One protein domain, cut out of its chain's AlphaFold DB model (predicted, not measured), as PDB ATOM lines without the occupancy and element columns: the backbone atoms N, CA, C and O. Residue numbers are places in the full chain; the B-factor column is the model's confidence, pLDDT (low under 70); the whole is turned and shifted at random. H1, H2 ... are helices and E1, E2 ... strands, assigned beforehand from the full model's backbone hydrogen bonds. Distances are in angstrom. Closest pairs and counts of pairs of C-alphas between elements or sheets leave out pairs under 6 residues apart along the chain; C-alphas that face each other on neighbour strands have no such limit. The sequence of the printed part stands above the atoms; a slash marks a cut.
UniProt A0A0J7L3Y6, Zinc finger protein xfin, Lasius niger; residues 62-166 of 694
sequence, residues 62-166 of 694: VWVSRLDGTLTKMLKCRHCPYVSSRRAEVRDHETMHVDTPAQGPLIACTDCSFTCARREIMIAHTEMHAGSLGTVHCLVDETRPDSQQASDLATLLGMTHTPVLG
ATOM      1  N   VAL A  62     -19.918  29.627 -21.309       86.25
ATOM      2  CA  VAL A  62     -21.311  29.801 -21.749       86.25
ATOM      3  C   VAL A  62     -21.682  31.271 -21.907       86.25
ATOM      4  O   VAL A  62     -21.161  32.138 -21.202       86.25
ATOM      5  N   TRP A  63     -22.630  31.543 -22.801       85.69
ATOM      6  CA  TRP A  63     -23.283  32.843 -22.922       85.69
ATOM      7  C   TRP A  63     -24.378  32.998 -21.864       85.69
ATOM      8  O   TRP A  63     -25.289  32.170 -21.769       85.69
ATOM      9  N   VAL A  64     -24.294  34.081 -21.089       85.12
ATOM     10  CA  VAL A  64     -25.245  34.434 -20.031       85.12
ATOM     11  C   VAL A  64     -25.852  35.801 -20.329       85.12
ATOM     12  O   VAL A  64     -25.120  36.770 -20.534       85.12
ATOM     13  N   SER A  65     -27.186  35.890 -20.346       84.62
ATOM     14  CA  SER A  65     -27.902  37.165 -20.456       84.62
ATOM     15  C   SER A  65     -28.300  37.683 -19.083       84.62
ATOM     16  O   SER A  65     -28.957  36.976 -18.310       84.62
ATOM     17  N   ARG A  66     -27.972  38.935 -18.792       78.56
ATOM     18  CA  ARG A  66     -28.433  39.625 -17.585       78.56
ATOM     19  C   ARG A  66     -29.735  40.380 -17.872       78.56
ATOM     20  O   ARG A  66     -30.063  40.674 -19.018       78.56
ATOM     21  N   LEU A  67     -30.482  40.702 -16.814       69.31
ATOM     22  CA  LEU A  67     -31.769  41.415 -16.906       69.31
ATOM     23  C   LEU A  67     -31.639  42.839 -17.481       69.31
ATOM     24  O   LEU A  67     -32.630  43.419 -17.908       69.31
ATOM     25  N   ASP A  68     -30.425  43.393 -17.500       71.81
ATOM     26  CA  ASP A  68     -30.083  44.688 -18.101       71.81
ATOM     27  C   ASP A  68     -29.871  44.617 -19.630       71.81
ATOM     28  O   ASP A  68     -29.575  45.635 -20.254       71.81
ATOM     29  N   GLY A  69     -30.024  43.435 -20.242       70.88
ATOM     30  CA  GLY A  69     -29.806  43.218 -21.674       70.88
ATOM     31  C   GLY A  69     -28.335  43.061 -22.069       70.88
ATOM     32  O   GLY A  69     -28.021  43.062 -23.260       70.88
ATOM     33  N   THR A  70     -27.418  42.920 -21.107       81.62
ATOM     34  CA  THR A  70     -26.013  42.609 -21.398       81.62
ATOM     35  C   THR A  70     -25.821  41.110 -21.627       81.62
ATOM     36  O   THR A  70     -26.374  40.274 -20.903       81.62
ATOM     37  N   LEU A  71     -25.029  40.766 -22.646       83.81
ATOM     38  CA  LEU A  71     -24.568  39.398 -22.888       83.81
ATOM     39  C   LEU A  71     -23.120  39.282 -22.421       83.81
ATOM     40  O   LEU A  71     -22.247  40.031 -22.864       83.81
ATOM     41  N   THR A  72     -22.863  38.336 -21.523       84.06
ATOM     42  CA  THR A  72     -21.533  38.094 -20.957       84.06
ATOM     43  C   THR A  72     -21.155  36.633 -21.068       84.06
ATOM     44  O   THR A  72     -21.987  35.757 -20.827       84.06
ATOM     45  N   LYS A  73     -19.888  36.364 -21.378       86.44
ATOM     46  CA  LYS A  73     -19.330  35.016 -21.281       86.44
ATOM     47  C   LYS A  73     -19.016  34.715 -19.814       86.44
ATOM     48  O   LYS A  73     -18.406  35.532 -19.128       86.44
ATOM     49  N   MET A  74     -19.438  33.559 -19.319       86.19
ATOM     50  CA  MET A  74     -19.162  33.101 -17.951       86.19
ATOM     51  C   MET A  74     -18.819  31.612 -17.957       86.19
ATOM     52  O   MET A  74     -19.223  30.878 -18.855       86.19
ATOM     53  N   LEU A  75     -18.071  31.151 -16.959       86.19
ATOM     54  CA  LEU A  75     -17.773  29.734 -16.765       86.19
ATOM     55  C   LEU A  75     -18.913  29.077 -15.993       86.19
ATOM     56  O   LEU A  75     -19.304  29.576 -14.939       86.19
ATOM     57  N   LYS A  76     -19.425  27.954 -16.497       84.88
ATOM     58  CA  LYS A  76     -20.495  27.179 -15.862       84.88
ATOM     59  C   LYS A  76     -19.923  25.973 -15.123       84.88
ATOM     60  O   LYS A  76     -19.122  25.228 -15.674       84.88
ATOM     61  N   CYS A  77     -20.397  25.729 -13.905       84.56
ATOM     62  CA  CYS A  77     -20.160  24.478 -13.192       84.56
ATOM     63  C   CYS A  77     -20.699  23.287 -13.998       84.56
ATOM     64  O   CYS A  77     -21.830  23.307 -14.502       84.56
ATOM     65  N   ARG A  78     -19.927  22.201 -14.081       84.50
ATOM     66  CA  ARG A  78     -20.355  20.998 -14.810       84.50
ATOM     67  C   ARG A  78     -21.560  20.304 -14.178       84.50
ATOM     68  O   ARG A  78     -22.362  19.709 -14.897       84.50
ATOM     69  N   HIS A  79     -21.707  20.405 -12.858       79.38
ATOM     70  CA  HIS A  79     -22.683  19.643 -12.073       79.38
ATOM     71  C   HIS A  79     -23.992  20.390 -11.786       79.38
ATOM     72  O   HIS A  79     -25.017  19.748 -11.531       79.38
ATOM     73  N   CYS A  80     -23.993  21.724 -11.852       78.50
ATOM     74  CA  CYS A  80     -25.162  22.552 -11.552       78.50
ATOM     75  C   CYS A  80     -25.234  23.809 -12.453       78.50
ATOM     76  O   CYS A  80     -24.316  24.066 -13.233       78.50
ATOM     77  N   PRO A  81     -26.318  24.600 -12.376       76.62
ATOM     78  CA  PRO A  81     -26.480  25.859 -13.111       76.62
ATOM     79  C   PRO A  81     -25.586  27.020 -12.642       76.62
ATOM     80  O   PRO A  81     -25.701  28.113 -13.188       76.62
ATOM     81  N   TYR A  82     -24.715  26.821 -11.644       79.19
ATOM     82  CA  TYR A  82     -23.816  27.869 -11.152       79.19
ATOM     83  C   TYR A  82     -22.909  28.393 -12.269       79.19
ATOM     84  O   TYR A  82     -22.281  27.606 -12.982       79.19
ATOM     85  N   VAL A  83     -22.807  29.716 -12.373       81.81
ATOM     86  CA  VAL A  83     -21.902  30.411 -13.291       81.81
ATOM     87  C   VAL A  83     -21.038  31.417 -12.536       81.81
ATOM     88  O   VAL A  83     -21.494  32.025 -11.577       81.81
ATOM     89  N   SER A  84     -19.795  31.621 -12.964       81.50
ATOM     90  CA  SER A  84     -18.942  32.714 -12.480       81.50
ATOM     91  C   SER A  84     -18.033  33.223 -13.597       81.50
ATOM     92  O   SER A  84     -17.677  32.491 -14.517       81.50
ATOM     93  N   SER A  85     -17.643  34.495 -13.529       79.12
ATOM     94  CA  SER A  85     -16.620  35.063 -14.410       79.12
ATOM     95  C   SER A  85     -15.197  34.623 -14.037       79.12
ATOM     96  O   SER A  85     -14.283  34.854 -14.825       79.12
ATOM     97  N   ARG A  86     -14.989  33.992 -12.868       75.75
ATOM     98  CA  ARG A  86     -13.674  33.546 -12.378       75.75
ATOM     99  C   ARG A  86     -13.574  32.022 -12.342       75.75
ATOM    100  O   ARG A  86     -14.342  31.351 -11.652       75.75
ATOM    101  N   ARG A  87     -12.538  31.472 -12.989       76.81
ATOM    102  CA  ARG A  87     -12.277  30.018 -13.027       76.81
ATOM    103  C   ARG A  87     -12.064  29.400 -11.642       76.81
ATOM    104  O   ARG A  87     -12.519  28.286 -11.402       76.81
ATOM    105  N   ALA A  88     -11.407  30.115 -10.728       73.38
ATOM    106  CA  ALA A  88     -11.180  29.632  -9.366       73.38
ATOM    107  C   ALA A  88     -12.484  29.412  -8.588       73.38
ATOM    108  O   ALA A  88     -12.616  28.401  -7.913       73.38
ATOM    109  N   GLU A  89     -13.472  30.299  -8.734       77.25
ATOM    110  CA  GLU A  89     -14.757  30.148  -8.042       77.25
ATOM    111  C   GLU A  89     -15.541  28.940  -8.547       77.25
ATOM    112  O   GLU A  89     -16.126  28.210  -7.752       77.25
ATOM    113  N   VAL A  90     -15.528  28.701  -9.862       79.12
ATOM    114  CA  VAL A  90     -16.180  27.520 -10.442       79.12
ATOM    115  C   VAL A  90     -15.476  26.243 -10.001       79.12
ATOM    116  O   VAL A  90     -16.148  25.290  -9.625       79.12
ATOM    117  N   ARG A  91     -14.137  26.231  -9.956       79.94
ATOM    118  CA  ARG A  91     -13.371  25.089  -9.434       79.94
ATOM    119  C   ARG A  91     -13.665  24.810  -7.964       79.94
ATOM    120  O   ARG A  91     -13.955  23.668  -7.623       79.94
ATOM    121  N   ASP A  92     -13.605  25.828  -7.110       71.69
ATOM    122  CA  ASP A  92     -13.919  25.694  -5.685       71.69
ATOM    123  C   ASP A  92     -15.361  25.196  -5.509       71.69
ATOM    124  O   ASP A  92     -15.616  24.289  -4.718       71.69
ATOM    125  N   HIS A  93     -16.296  25.695  -6.321       77.50
ATOM    126  CA  HIS A  93     -17.667  25.199  -6.339       77.50
ATOM    127  C   HIS A  93     -17.761  23.722  -6.758       77.50
ATOM    128  O   HIS A  93     -18.487  22.952  -6.129       77.50
ATOM    129  N   GLU A  94     -17.035  23.303  -7.796       80.88
ATOM    130  CA  GLU A  94     -17.018  21.913  -8.269       80.88
ATOM    131  C   GLU A  94     -16.456  20.934  -7.237       80.88
ATOM    132  O   GLU A  94     -16.979  19.824  -7.130       80.88
ATOM    133  N   THR A  95     -15.462  21.332  -6.431       76.31
ATOM    134  CA  THR A  95     -14.944  20.465  -5.350       76.31
ATOM    135  C   THR A  95     -16.039  20.059  -4.367       76.31
ATOM    136  O   THR A  95     -16.055  18.922  -3.900       76.31
ATOM    137  N   MET A  96     -17.037  20.921  -4.146       69.06
ATOM    138  CA  MET A  96     -18.160  20.599  -3.268       69.06
ATOM    139  C   MET A  96     -19.133  19.551  -3.844       69.06
ATOM    140  O   MET A  96     -19.971  19.043  -3.105       69.06
ATOM    141  N   HIS A  97     -19.046  19.214  -5.137       72.50
ATOM    142  CA  HIS A  97     -19.785  18.085  -5.730       72.50
ATOM    143  C   HIS A  97     -19.023  16.757  -5.611       72.50
ATOM    144  O   HIS A  97     -19.629  15.698  -5.748       72.50
ATOM    145  N   VAL A  98     -17.709  16.808  -5.362       68.25
ATOM    146  CA  VAL A  98     -16.825  15.634  -5.267       68.25
ATOM    147  C   VAL A  98     -16.603  15.229  -3.806       68.25
ATOM    148  O   VAL A  98     -16.684  14.046  -3.468       68.25
ATOM    149  N   ASP A  99     -16.390  16.203  -2.922       57.94
ATOM    150  CA  ASP A  99     -16.092  15.980  -1.506       57.94
ATOM    151  C   ASP A  99     -17.378  15.771  -0.694       57.94
ATOM    152  O   ASP A  99     -17.842  16.651   0.030       57.94
ATOM    153  N   THR A 100     -17.973  14.580  -0.805       56.50
ATOM    154  CA  THR A 100     -19.127  14.193   0.028       56.50
ATOM    155  C   THR A 100     -18.669  13.991   1.484       56.50
ATOM    156  O   THR A 100     -17.881  13.076   1.744       56.50
ATOM    157  N   PRO A 101     -19.128  14.786   2.471       55.09
ATOM    158  CA  PRO A 101     -18.680  14.614   3.848       55.09
ATOM    159  C   PRO A 101     -19.303  13.360   4.481       55.09
ATOM    160  O   PRO A 101     -20.518  13.189   4.508       55.09
ATOM    161  N   ALA A 102     -18.455  12.490   5.035       57.38
ATOM    162  CA  ALA A 102     -18.822  11.167   5.548       57.38
ATOM    163  C   ALA A 102     -19.548  11.156   6.915       57.38
ATOM    164  O   ALA A 102     -19.806  10.082   7.455       57.38
ATOM    165  N   GLN A 103     -19.847  12.311   7.524       50.88
ATOM    166  CA  GLN A 103     -20.412  12.374   8.880       50.88
ATOM    167  C   GLN A 103     -21.543  13.410   8.993       50.88
ATOM    168  O   GLN A 103     -21.295  14.613   8.961       50.88
ATOM    169  N   GLY A 104     -22.782  12.932   9.174       63.62
ATOM    170  CA  GLY A 104     -23.965  13.738   9.521       63.62
ATOM    171  C   GLY A 104     -25.151  13.607   8.549       63.62
ATOM    172  O   GLY A 104     -24.996  13.057   7.460       63.62
ATOM    173  N   PRO A 105     -26.354  14.089   8.930       67.88
ATOM    174  CA  PRO A 105     -27.504  14.149   8.031       67.88
ATOM    175  C   PRO A 105     -27.243  15.169   6.916       67.88
ATOM    176  O   PRO A 105     -27.106  16.367   7.164       67.88
ATOM    177  N   LEU A 106     -27.149  14.674   5.684       75.50
ATOM    178  CA  LEU A 106     -26.916  15.481   4.491       75.50
ATOM    179  C   LEU A 106     -28.233  16.087   3.997       75.50
ATOM    180  O   LEU A 106     -29.240  15.398   3.850       75.50
ATOM    181  N   ILE A 107     -28.209  17.385   3.717       80.56
ATOM    182  CA  ILE A 107     -29.267  18.118   3.027       80.56
ATOM    183  C   ILE A 107     -28.910  18.092   1.542       80.56
ATOM    184  O   ILE A 107     -27.842  18.576   1.167       80.56
ATOM    185  N   ALA A 108     -29.781  17.531   0.706       80.56
ATOM    186  CA  ALA A 108     -29.624  17.532  -0.745       80.56
ATOM    187  C   ALA A 108     -30.340  18.735  -1.371       80.56
ATOM    188  O   ALA A 108     -31.418  19.127  -0.917       80.56
ATOM    189  N   CYS A 109     -29.735  19.318  -2.401       78.62
ATOM    190  CA  CYS A 109     -30.375  20.330  -3.227       78.62
ATOM    191  C   CYS A 109     -31.475  19.679  -4.079       78.62
ATOM    192  O   CYS A 109     -31.330  18.545  -4.532       78.62
ATOM    193  N   THR A 110     -32.574  20.397  -4.311       79.06
ATOM    194  CA  THR A 110     -33.666  19.951  -5.191       79.06
ATOM    195  C   THR A 110     -33.335  20.114  -6.673       79.06
ATOM    196  O   THR A 110     -33.877  19.388  -7.502       79.06
ATOM    197  N   ASP A 111     -32.421  21.031  -6.993       70.75
ATOM    198  CA  ASP A 111     -32.180  21.507  -8.358       70.75
ATOM    199  C   ASP A 111     -30.864  20.961  -8.949       70.75
ATOM    200  O   ASP A 111     -30.615  21.063 -10.151       70.75
ATOM    201  N   CYS A 112     -29.996  20.354  -8.129       74.00
ATOM    202  CA  CYS A 112     -28.785  19.671  -8.595       74.00
ATOM    203  C   CYS A 112     -28.292  18.590  -7.619       74.00
ATOM    204  O   CYS A 112     -28.854  18.396  -6.548       74.00
ATOM    205  N   SER A 113     -27.199  17.904  -7.971       73.06
ATOM    206  CA  SER A 113     -26.590  16.826  -7.171       73.06
ATOM    207  C   SER A 113     -25.840  17.293  -5.913       73.06
ATOM    208  O   SER A 113     -25.168  16.487  -5.274       73.06
ATOM    209  N   PHE A 114     -25.918  18.577  -5.558       71.88
ATOM    210  CA  PHE A 114     -25.225  19.132  -4.400       71.88
ATOM    211  C   PHE A 114     -25.814  18.603  -3.090       71.88
ATOM    212  O   PHE A 114     -27.031  18.626  -2.887       71.88
ATOM    213  N   THR A 115     -24.948  18.184  -2.168       76.06
ATOM    214  CA  THR A 115     -25.340  17.798  -0.809       76.06
ATOM    215  C   THR A 115     -24.444  18.496   0.207       76.06
ATOM    216  O   THR A 115     -23.248  18.659  -0.016       76.06
ATOM    217  N   CYS A 116     -25.002  18.945   1.329       76.19
ATOM    218  CA  CYS A 116     -24.216  19.577   2.389       76.19
ATOM    219  C   CYS A 116     -24.801  19.288   3.776       76.19
ATOM    220  O   CYS A 116     -25.993  19.042   3.922       76.19
ATOM    221  N   ALA A 117     -23.973  19.347   4.819       78.50
ATOM    222  CA  ALA A 117     -24.418  19.112   6.198       78.50
ATOM    223  C   ALA A 117     -25.033  20.359   6.872       78.50
ATOM    224  O   ALA A 117     -25.701  20.252   7.898       78.50
ATOM    225  N   ARG A 118     -24.791  21.564   6.331       77.06
ATOM    226  CA  ARG A 118     -25.193  22.843   6.942       77.06
ATOM    227  C   ARG A 118     -26.289  23.524   6.131       77.06
ATOM    228  O   ARG A 118     -26.071  23.894   4.983       77.06
ATOM    229  N   ARG A 119     -27.424  23.809   6.776       81.06
ATOM    230  CA  ARG A 119     -28.568  24.515   6.168       81.06
ATOM    231  C   ARG A 119     -28.187  25.870   5.561       81.06
ATOM    232  O   ARG A 119     -28.665  26.187   4.483       81.06
ATOM    233  N   GLU A 120     -27.322  26.642   6.214       79.94
ATOM    234  CA  GLU A 120     -26.871  27.960   5.728       79.94
ATOM    235  C   GLU A 120     -26.180  27.877   4.359       79.94
ATOM    236  O   GLU A 120     -26.425  28.704   3.489       79.94
ATOM    237  N   ILE A 121     -25.360  26.839   4.151       76.00
ATOM    238  CA  ILE A 121     -24.659  26.607   2.883       76.00
ATOM    239  C   ILE A 121     -25.663  26.189   1.806       76.00
ATOM    240  O   ILE A 121     -25.562  26.648   0.673       76.00
ATOM    241  N   MET A 122     -26.664  25.373   2.162       82.06
ATOM    242  CA  MET A 122     -27.737  25.013   1.233       82.06
ATOM    243  C   MET A 122     -28.568  26.229   0.817       82.06
ATOM    244  O   MET A 122     -28.872  26.352  -0.359       82.06
ATOM    245  N   ILE A 123     -28.899  27.140   1.739       79.88
ATOM    246  CA  ILE A 123     -29.660  28.359   1.414       79.88
ATOM    247  C   ILE A 123     -28.879  29.213   0.412       79.88
ATOM    248  O   ILE A 123     -29.401  29.519  -0.659       79.88
ATOM    249  N   ALA A 124     -27.604  29.495   0.704       72.88
ATOM    250  CA  ALA A 124     -26.733  30.227  -0.213       72.88
ATOM    251  C   ALA A 124     -26.601  29.518  -1.575       72.88
ATOM    252  O   ALA A 124     -26.617  30.163  -2.617       72.88
ATOM    253  N   HIS A 125     -26.527  28.184  -1.582       76.88
ATOM    254  CA  HIS A 125     -26.511  27.386  -2.806       76.88
ATOM    255  C   HIS A 125     -27.824  27.506  -3.603       76.88
ATOM    256  O   HIS A 125     -27.783  27.705  -4.815       76.88
ATOM    257  N   THR A 126     -28.987  27.423  -2.948       77.62
ATOM    258  CA  THR A 126     -30.306  27.560  -3.593       77.62
ATOM    259  C   THR A 126     -30.556  28.965  -4.137       77.62
ATOM    260  O   THR A 126     -31.140  29.110  -5.207       77.62
ATOM    261  N   GLU A 127     -30.033  30.003  -3.481       73.88
ATOM    262  CA  GLU A 127     -30.070  31.378  -4.001       73.88
ATOM    263  C   GLU A 127     -29.286  31.529  -5.316       73.88
ATOM    264  O   GLU A 127     -29.599  32.398  -6.132       73.88
ATOM    265  N   MET A 128     -28.302  30.661  -5.573       66.44
ATOM    266  CA  MET A 128     -27.558  30.669  -6.837       66.44
ATOM    267  C   MET A 128     -28.374  30.092  -8.001       66.44
ATOM    268  O   MET A 128     -28.175  30.508  -9.140       66.44
ATOM    269  N   HIS A 129     -29.320  29.184  -7.729       67.94
ATOM    270  CA  HIS A 129     -30.270  28.683  -8.736       67.94
ATOM    271  C   HIS A 129     -31.330  29.722  -9.108       67.94
ATOM    272  O   HIS A 129     -31.873  29.672 -10.207       67.94
ATOM    273  N   ALA A 130     -31.576  30.712  -8.245       64.94
ATOM    274  CA  ALA A 130     -32.548  31.779  -8.487       64.94
ATOM    275  C   ALA A 130     -32.135  32.780  -9.595       64.94
ATOM    276  O   ALA A 130     -32.829  33.769  -9.814       64.94
ATOM    277  N   GLY A 131     -31.022  32.545 -10.306       59.88
ATOM    278  CA  GLY A 131     -30.650  33.311 -11.502       59.88
ATOM    279  C   GLY A 131     -30.070  34.701 -11.224       59.88
ATOM    280  O   GLY A 131     -30.057  35.550 -12.112       59.88
ATOM    281  N   SER A 132     -29.549  34.945 -10.017       61.31
ATOM    282  CA  SER A 132     -28.947  36.232  -9.617       61.31
ATOM    283  C   SER A 132     -27.762  36.676 -10.492       61.31
ATOM    284  O   SER A 132     -27.445  37.864 -10.550       61.31
ATOM    285  N   LEU A 133     -27.134  35.740 -11.210       63.88
ATOM    286  CA  LEU A 133     -26.009  35.981 -12.119       63.88
ATOM    287  C   LEU A 133     -26.411  36.021 -13.608       63.88
ATOM    288  O   LEU A 133     -25.555  36.261 -14.454       63.88
ATOM    289  N   GLY A 134     -27.701  35.865 -13.923       73.69
ATOM    290  CA  GLY A 134     -28.247  35.875 -15.284       73.69
ATOM    291  C   GLY A 134     -28.690  34.498 -15.791       73.69
ATOM    292  O   GLY A 134     -28.519  33.476 -15.126       73.69
ATOM    293  N   THR A 135     -29.296  34.477 -16.979       79.50
ATOM    294  CA  THR A 135     -29.830  33.273 -17.633       79.50
ATOM    295  C   THR A 135     -28.802  32.685 -18.596       79.50
ATOM    296  O   THR A 135     -28.322  33.383 -19.485       79.50
ATOM    297  N   VAL A 136     -28.470  31.403 -18.424       79.31
ATOM    298  CA  VAL A 136     -27.535  30.664 -19.290       79.31
ATOM    299  C   VAL A 136     -28.241  30.194 -20.564       79.31
ATOM    300  O   VAL A 136     -29.308  29.592 -20.467       79.31
ATOM    301  N   HIS A 137     -27.630  30.412 -21.733       80.56
ATOM    302  CA  HIS A 137     -28.209  30.049 -23.037       80.56
ATOM    303  C   HIS A 137     -27.500  28.875 -23.713       80.56
ATOM    304  O   HIS A 137     -28.072  27.796 -23.850       80.56
ATOM    305  N   CYS A 138     -26.254  29.072 -24.148       80.94
ATOM    306  CA  CYS A 138     -25.505  28.082 -24.925       80.94
ATOM    307  C   CYS A 138     -23.997  28.154 -24.655       80.94
ATOM    308  O   CYS A 138     -23.515  29.092 -24.018       80.94
ATOM    309  N   LEU A 139     -23.253  27.157 -25.149       84.06
ATOM    310  CA  LEU A 139     -21.787  27.152 -25.128       84.06
ATOM    311  C   LEU A 139     -21.243  28.265 -26.032       84.06
ATOM    312  O   LEU A 139     -21.864  28.606 -27.041       84.06
ATOM    313  N   VAL A 140     -20.086  28.809 -25.667       83.00
ATOM    314  CA  VAL A 140     -19.322  29.713 -26.536       83.00
ATOM    315  C   VAL A 140     -18.559  28.883 -27.567       83.00
ATOM    316  O   VAL A 140     -17.883  27.920 -27.209       83.00
ATOM    317  N   ASP A 141     -18.657  29.265 -28.838       80.00
ATOM    318  CA  ASP A 141     -17.918  28.646 -29.939       80.00
ATOM    319  C   ASP A 141     -16.660  29.465 -30.260       80.00
ATOM    320  O   ASP A 141     -16.745  30.550 -30.823       80.00
ATOM    321  N   GLU A 142     -15.472  28.965 -29.926       77.56
ATOM    322  CA  GLU A 142     -14.215  29.689 -30.177       77.56
ATOM    323  C   GLU A 142     -13.877  29.839 -31.673       77.56
ATOM    324  O   GLU A 142     -13.048  30.671 -32.043       77.56
ATOM    325  N   THR A 143     -14.520  29.068 -32.556       76.44
ATOM    326  CA  THR A 143     -14.263  29.122 -34.006       76.44
ATOM    327  C   THR A 143     -15.005  30.263 -34.704       76.44
ATOM    328  O   THR A 143     -14.713  30.587 -35.859       76.44
ATOM    329  N   ARG A 144     -15.956  30.900 -34.011       78.06
ATOM    330  CA  ARG A 144     -16.822  31.952 -34.552       78.06
ATOM    331  C   ARG A 144     -16.577  33.276 -33.826       78.06
ATOM    332  O   ARG A 144     -16.416  33.282 -32.612       78.06
ATOM    333  N   PRO A 145     -16.623  34.428 -34.516       81.75
ATOM    334  CA  PRO A 145     -16.453  35.719 -33.858       81.75
ATOM    335  C   PRO A 145     -17.590  35.994 -32.861       81.75
ATOM    336  O   PRO A 145     -18.768  35.806 -33.180       81.75
ATOM    337  N   ASP A 146     -17.235  36.493 -31.673       83.00
ATOM    338  CA  ASP A 146     -18.177  36.776 -30.576       83.00
ATOM    339  C   ASP A 146     -19.312  37.719 -30.991       83.00
ATOM    340  O   ASP A 146     -20.452  37.546 -30.570       83.00
ATOM    341  N   SER A 147     -19.033  38.685 -31.872       80.88
ATOM    342  CA  SER A 147     -20.038  39.618 -32.394       80.88
ATOM    343  C   SER A 147     -21.153  38.912 -33.168       80.88
ATOM    344  O   SER A 147     -22.314  39.306 -33.065       80.88
ATOM    345  N   GLN A 148     -20.817  37.860 -33.923       82.50
ATOM    346  CA  GLN A 148     -21.801  37.078 -34.670       82.50
ATOM    347  C   GLN A 148     -22.626  36.211 -33.721       82.50
ATOM    348  O   GLN A 148     -23.848  36.198 -33.814       82.50
ATOM    349  N   GLN A 149     -21.972  35.538 -32.774       83.69
ATOM    350  CA  GLN A 149     -22.660  34.711 -31.780       83.69
ATOM    351  C   GLN A 149     -23.622  35.536 -30.918       83.69
ATOM    352  O   GLN A 149     -24.756  35.122 -30.691       83.69
ATOM    353  N   ALA A 150     -23.205  36.729 -30.489       82.56
ATOM    354  CA  ALA A 150     -24.042  37.638 -29.717       82.56
ATOM    355  C   ALA A 150     -25.220  38.193 -30.531       82.56
ATOM    356  O   ALA A 150     -26.322  38.314 -30.000       82.56
ATOM    357  N   SER A 151     -25.021  38.490 -31.820       80.50
ATOM    358  CA  SER A 151     -26.102  38.919 -32.718       80.50
ATOM    359  C   SER A 151     -27.136  37.810 -32.945       80.50
ATOM    360  O   SER A 151     -28.343  38.066 -32.903       80.50
ATOM    361  N   ASP A 152     -26.678  36.575 -33.154       82.25
ATOM    362  CA  ASP A 152     -27.555  35.413 -33.311       82.25
ATOM    363  C   ASP A 152     -28.367  35.175 -32.028       82.25
ATOM    364  O   ASP A 152     -29.582  34.976 -32.082       82.25
ATOM    365  N   LEU A 153     -27.718  35.278 -30.862       82.81
ATOM    366  CA  LEU A 153     -28.372  35.174 -29.556       82.81
ATOM    367  C   LEU A 153     -29.393  36.288 -29.322       82.81
ATOM    368  O   LEU A 153     -30.506  36.004 -28.894       82.81
ATOM    369  N   ALA A 154     -29.070  37.539 -29.642       81.56
ATOM    370  CA  ALA A 154     -30.022  38.643 -29.519       81.56
ATOM    371  C   ALA A 154     -31.260  38.454 -30.399       81.56
ATOM    372  O   ALA A 154     -32.373  38.766 -29.972       81.56
ATOM    373  N   THR A 155     -31.075  37.890 -31.594       82.12
ATOM    374  CA  THR A 155     -32.174  37.556 -32.508       82.12
ATOM    375  C   THR A 155     -33.048  36.443 -31.930       82.12
ATOM    376  O   THR A 155     -34.271  36.566 -31.918       82.12
ATOM    377  N   LEU A 156     -32.434  35.381 -31.393       79.88
ATOM    378  CA  LEU A 156     -33.144  34.268 -30.750       79.88
ATOM    379  C   LEU A 156     -33.907  34.697 -29.488       79.88
ATOM    380  O   LEU A 156     -34.976  34.160 -29.205       79.88
ATOM    381  N   LEU A 157     -33.376  35.670 -28.747       77.31
ATOM    382  CA  LEU A 157     -33.971  36.194 -27.516       77.31
ATOM    383  C   LEU A 157     -34.960  37.346 -27.753       77.31
ATOM    384  O   LEU A 157     -35.542  37.849 -26.794       77.31
ATOM    385  N   GLY A 158     -35.167  37.766 -29.006       76.06
ATOM    386  CA  GLY A 158     -36.096  38.843 -29.353       76.06
ATOM    387  C   GLY A 158     -35.687  40.218 -28.812       76.06
ATOM    388  O   GLY A 158     -36.547  41.036 -28.487       76.06
ATOM    389  N   MET A 159     -34.385  40.480 -28.680       74.62
ATOM    390  CA  MET A 159     -33.866  41.749 -28.165       74.62
ATOM    391  C   MET A 159     -34.019  42.864 -29.212       74.62
ATOM    392  O   MET A 159     -33.671  42.689 -30.377       74.62
ATOM    393  N   THR A 160     -34.517  44.037 -28.805       65.69
ATOM    394  CA  THR A 160     -34.776  45.178 -29.710       65.69
ATOM    395  C   THR A 160     -33.523  45.974 -30.085       65.69
ATOM    396  O   THR A 160     -33.564  46.792 -31.002       65.69
ATOM    397  N   HIS A 161     -32.408  45.748 -29.386       65.69
ATOM    398  CA  HIS A 161     -31.132  46.430 -29.589       65.69
ATOM    399  C   HIS A 161     -29.985  45.422 -29.669       65.69
ATOM    400  O   HIS A 161     -30.047  44.352 -29.063       65.69
ATOM    401  N   THR A 162     -28.919  45.789 -30.388       66.62
ATOM    402  CA  THR A 162     -27.665  45.029 -30.388       66.62
ATOM    403  C   THR A 162     -27.155  44.893 -28.951       66.62
ATOM    404  O   THR A 162     -26.990  45.918 -28.280       66.62
ATOM    405  N   PRO A 163     -26.919  43.666 -28.466       68.38
ATOM    406  CA  PRO A 163     -26.575  43.412 -27.077       68.38
ATOM    407  C   PRO A 163     -25.211  44.021 -26.763       68.38
ATOM    408  O   PRO A 163     -24.260  43.894 -27.538       68.38
ATOM    409  N   VAL A 164     -25.104  44.676 -25.609       73.00
ATOM    410  CA  VAL A 164     -23.811  45.155 -25.116       73.00
ATOM    411  C   VAL A 164     -23.033  43.942 -24.614       73.00
ATOM    412  O   VAL A 164     -23.471  43.262 -23.681       73.00
ATOM    413  N   LEU A 165     -21.890  43.670 -25.246       75.12
ATOM    414  CA  LEU A 165     -20.936  42.674 -24.768       75.12
ATOM    415  C   LEU A 165     -20.328  43.182 -23.461       75.12
ATOM    416  O   LEU A 165     -19.692  44.239 -23.437       75.12
ATOM    417  N   GLY A 166     -20.565  42.465 -22.364       67.94
ATOM    418  CA  GLY A 166     -19.921  42.798 -21.096       67.94
ATOM    419  C   GLY A 166     -18.471  42.317 -21.042       67.94
ATOM    420  O   GLY A 166     -17.915  41.814 -22.014       67.94
TER     421      GLY A 166
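This is residues 62 to 166 of the 694 residues of the protein "Zinc finger protein xfin" of Lasius niger (UniProt A0A0J7L3Y6). What is the main picture? A small, strongly twisted sheet of E1, E2 and E3 lies toward one end of a long, loose model, with H3 over one of its faces; away from it reach two helices, H1 and H2, that stay apart and are joined at their far ends by the unnamed residues 99 to 118. What is it made of? The printed part has 105 residues, with three named helices and three named strands in the order E1 E2 H1 H2 E3 H3; the class is mixed, helices and strands, with under half of the residues in named elements, and the antiparallel sheet has the order E2 - E1 - E3. How large is it? It is loose, with a radius of gyration of the C-alphas of 16.2 A and spans of 51 by 26 by 18 A, only just a rod.

Where are the strands? E1 is residues 62 to 65, from C-alpha 62 at (-21.311, 29.801, -21.749), 10.0 A long. E2 is residues 70 to 76, 17.3 A, and E3 is residues 135 to 139, 12.6 A. Where are the helices? H1 is residues 87 to 98, 17.0 A, and H2 is residues 119 to 129, 15.6 A, beginning at C-alpha 119 at (-28.568, 24.515, 6.168). H3 is residues 146 to 156, 15.2 A, ending at C-alpha 156 at (-33.144, 34.268, -30.750).

How do the strands pair? E1 and E2 are a hairpin, antiparallel at 142 degrees, with N 62 and O 74 within hydrogen-bond range at 2.8 A. E1 and E3 are antiparallel at 150 degrees, with N 63 and O 138 at 2.9 A. E2, H1 H2 and E3 form a split strand-helix-strand unit, two strands running the same way with E1 between them, and its crossover is right-handed. Where are the helices? H3 is on one face of the sheet, making two layers, at a height of 9.4 A, over E1 and only just over E2 with 3 C-alphas, and slantwise to the strands at 54 degrees to E1 on the local plane; its closest C-alpha pair with E2 is Leu 71 and Ala 150, 7.1 A. H1 only grazes the sheet with residues 87 to 94, the closest C-alphas of E2 and H1 being Leu 75 and Arg 87, 6.7 A, while H2 is not on it. How complete are the helix backbones? Every O i to N i+4 pair is within range in H3, 5 of 8 in H1 and 6 of 7 in H2.

How far does it reach? The two C-alphas farthest apart are those of Gln 103 and Thr 160, 52.6 A. Is it cut, and which link is long? The printed part has no cut, and the long link is H1 to H2, 20 residues. Where is confidence low? Mean pLDDT of the printed part is 76.0, with 21 residues under 70, among them 98 to 105, 128 to 133 and 160 to 163.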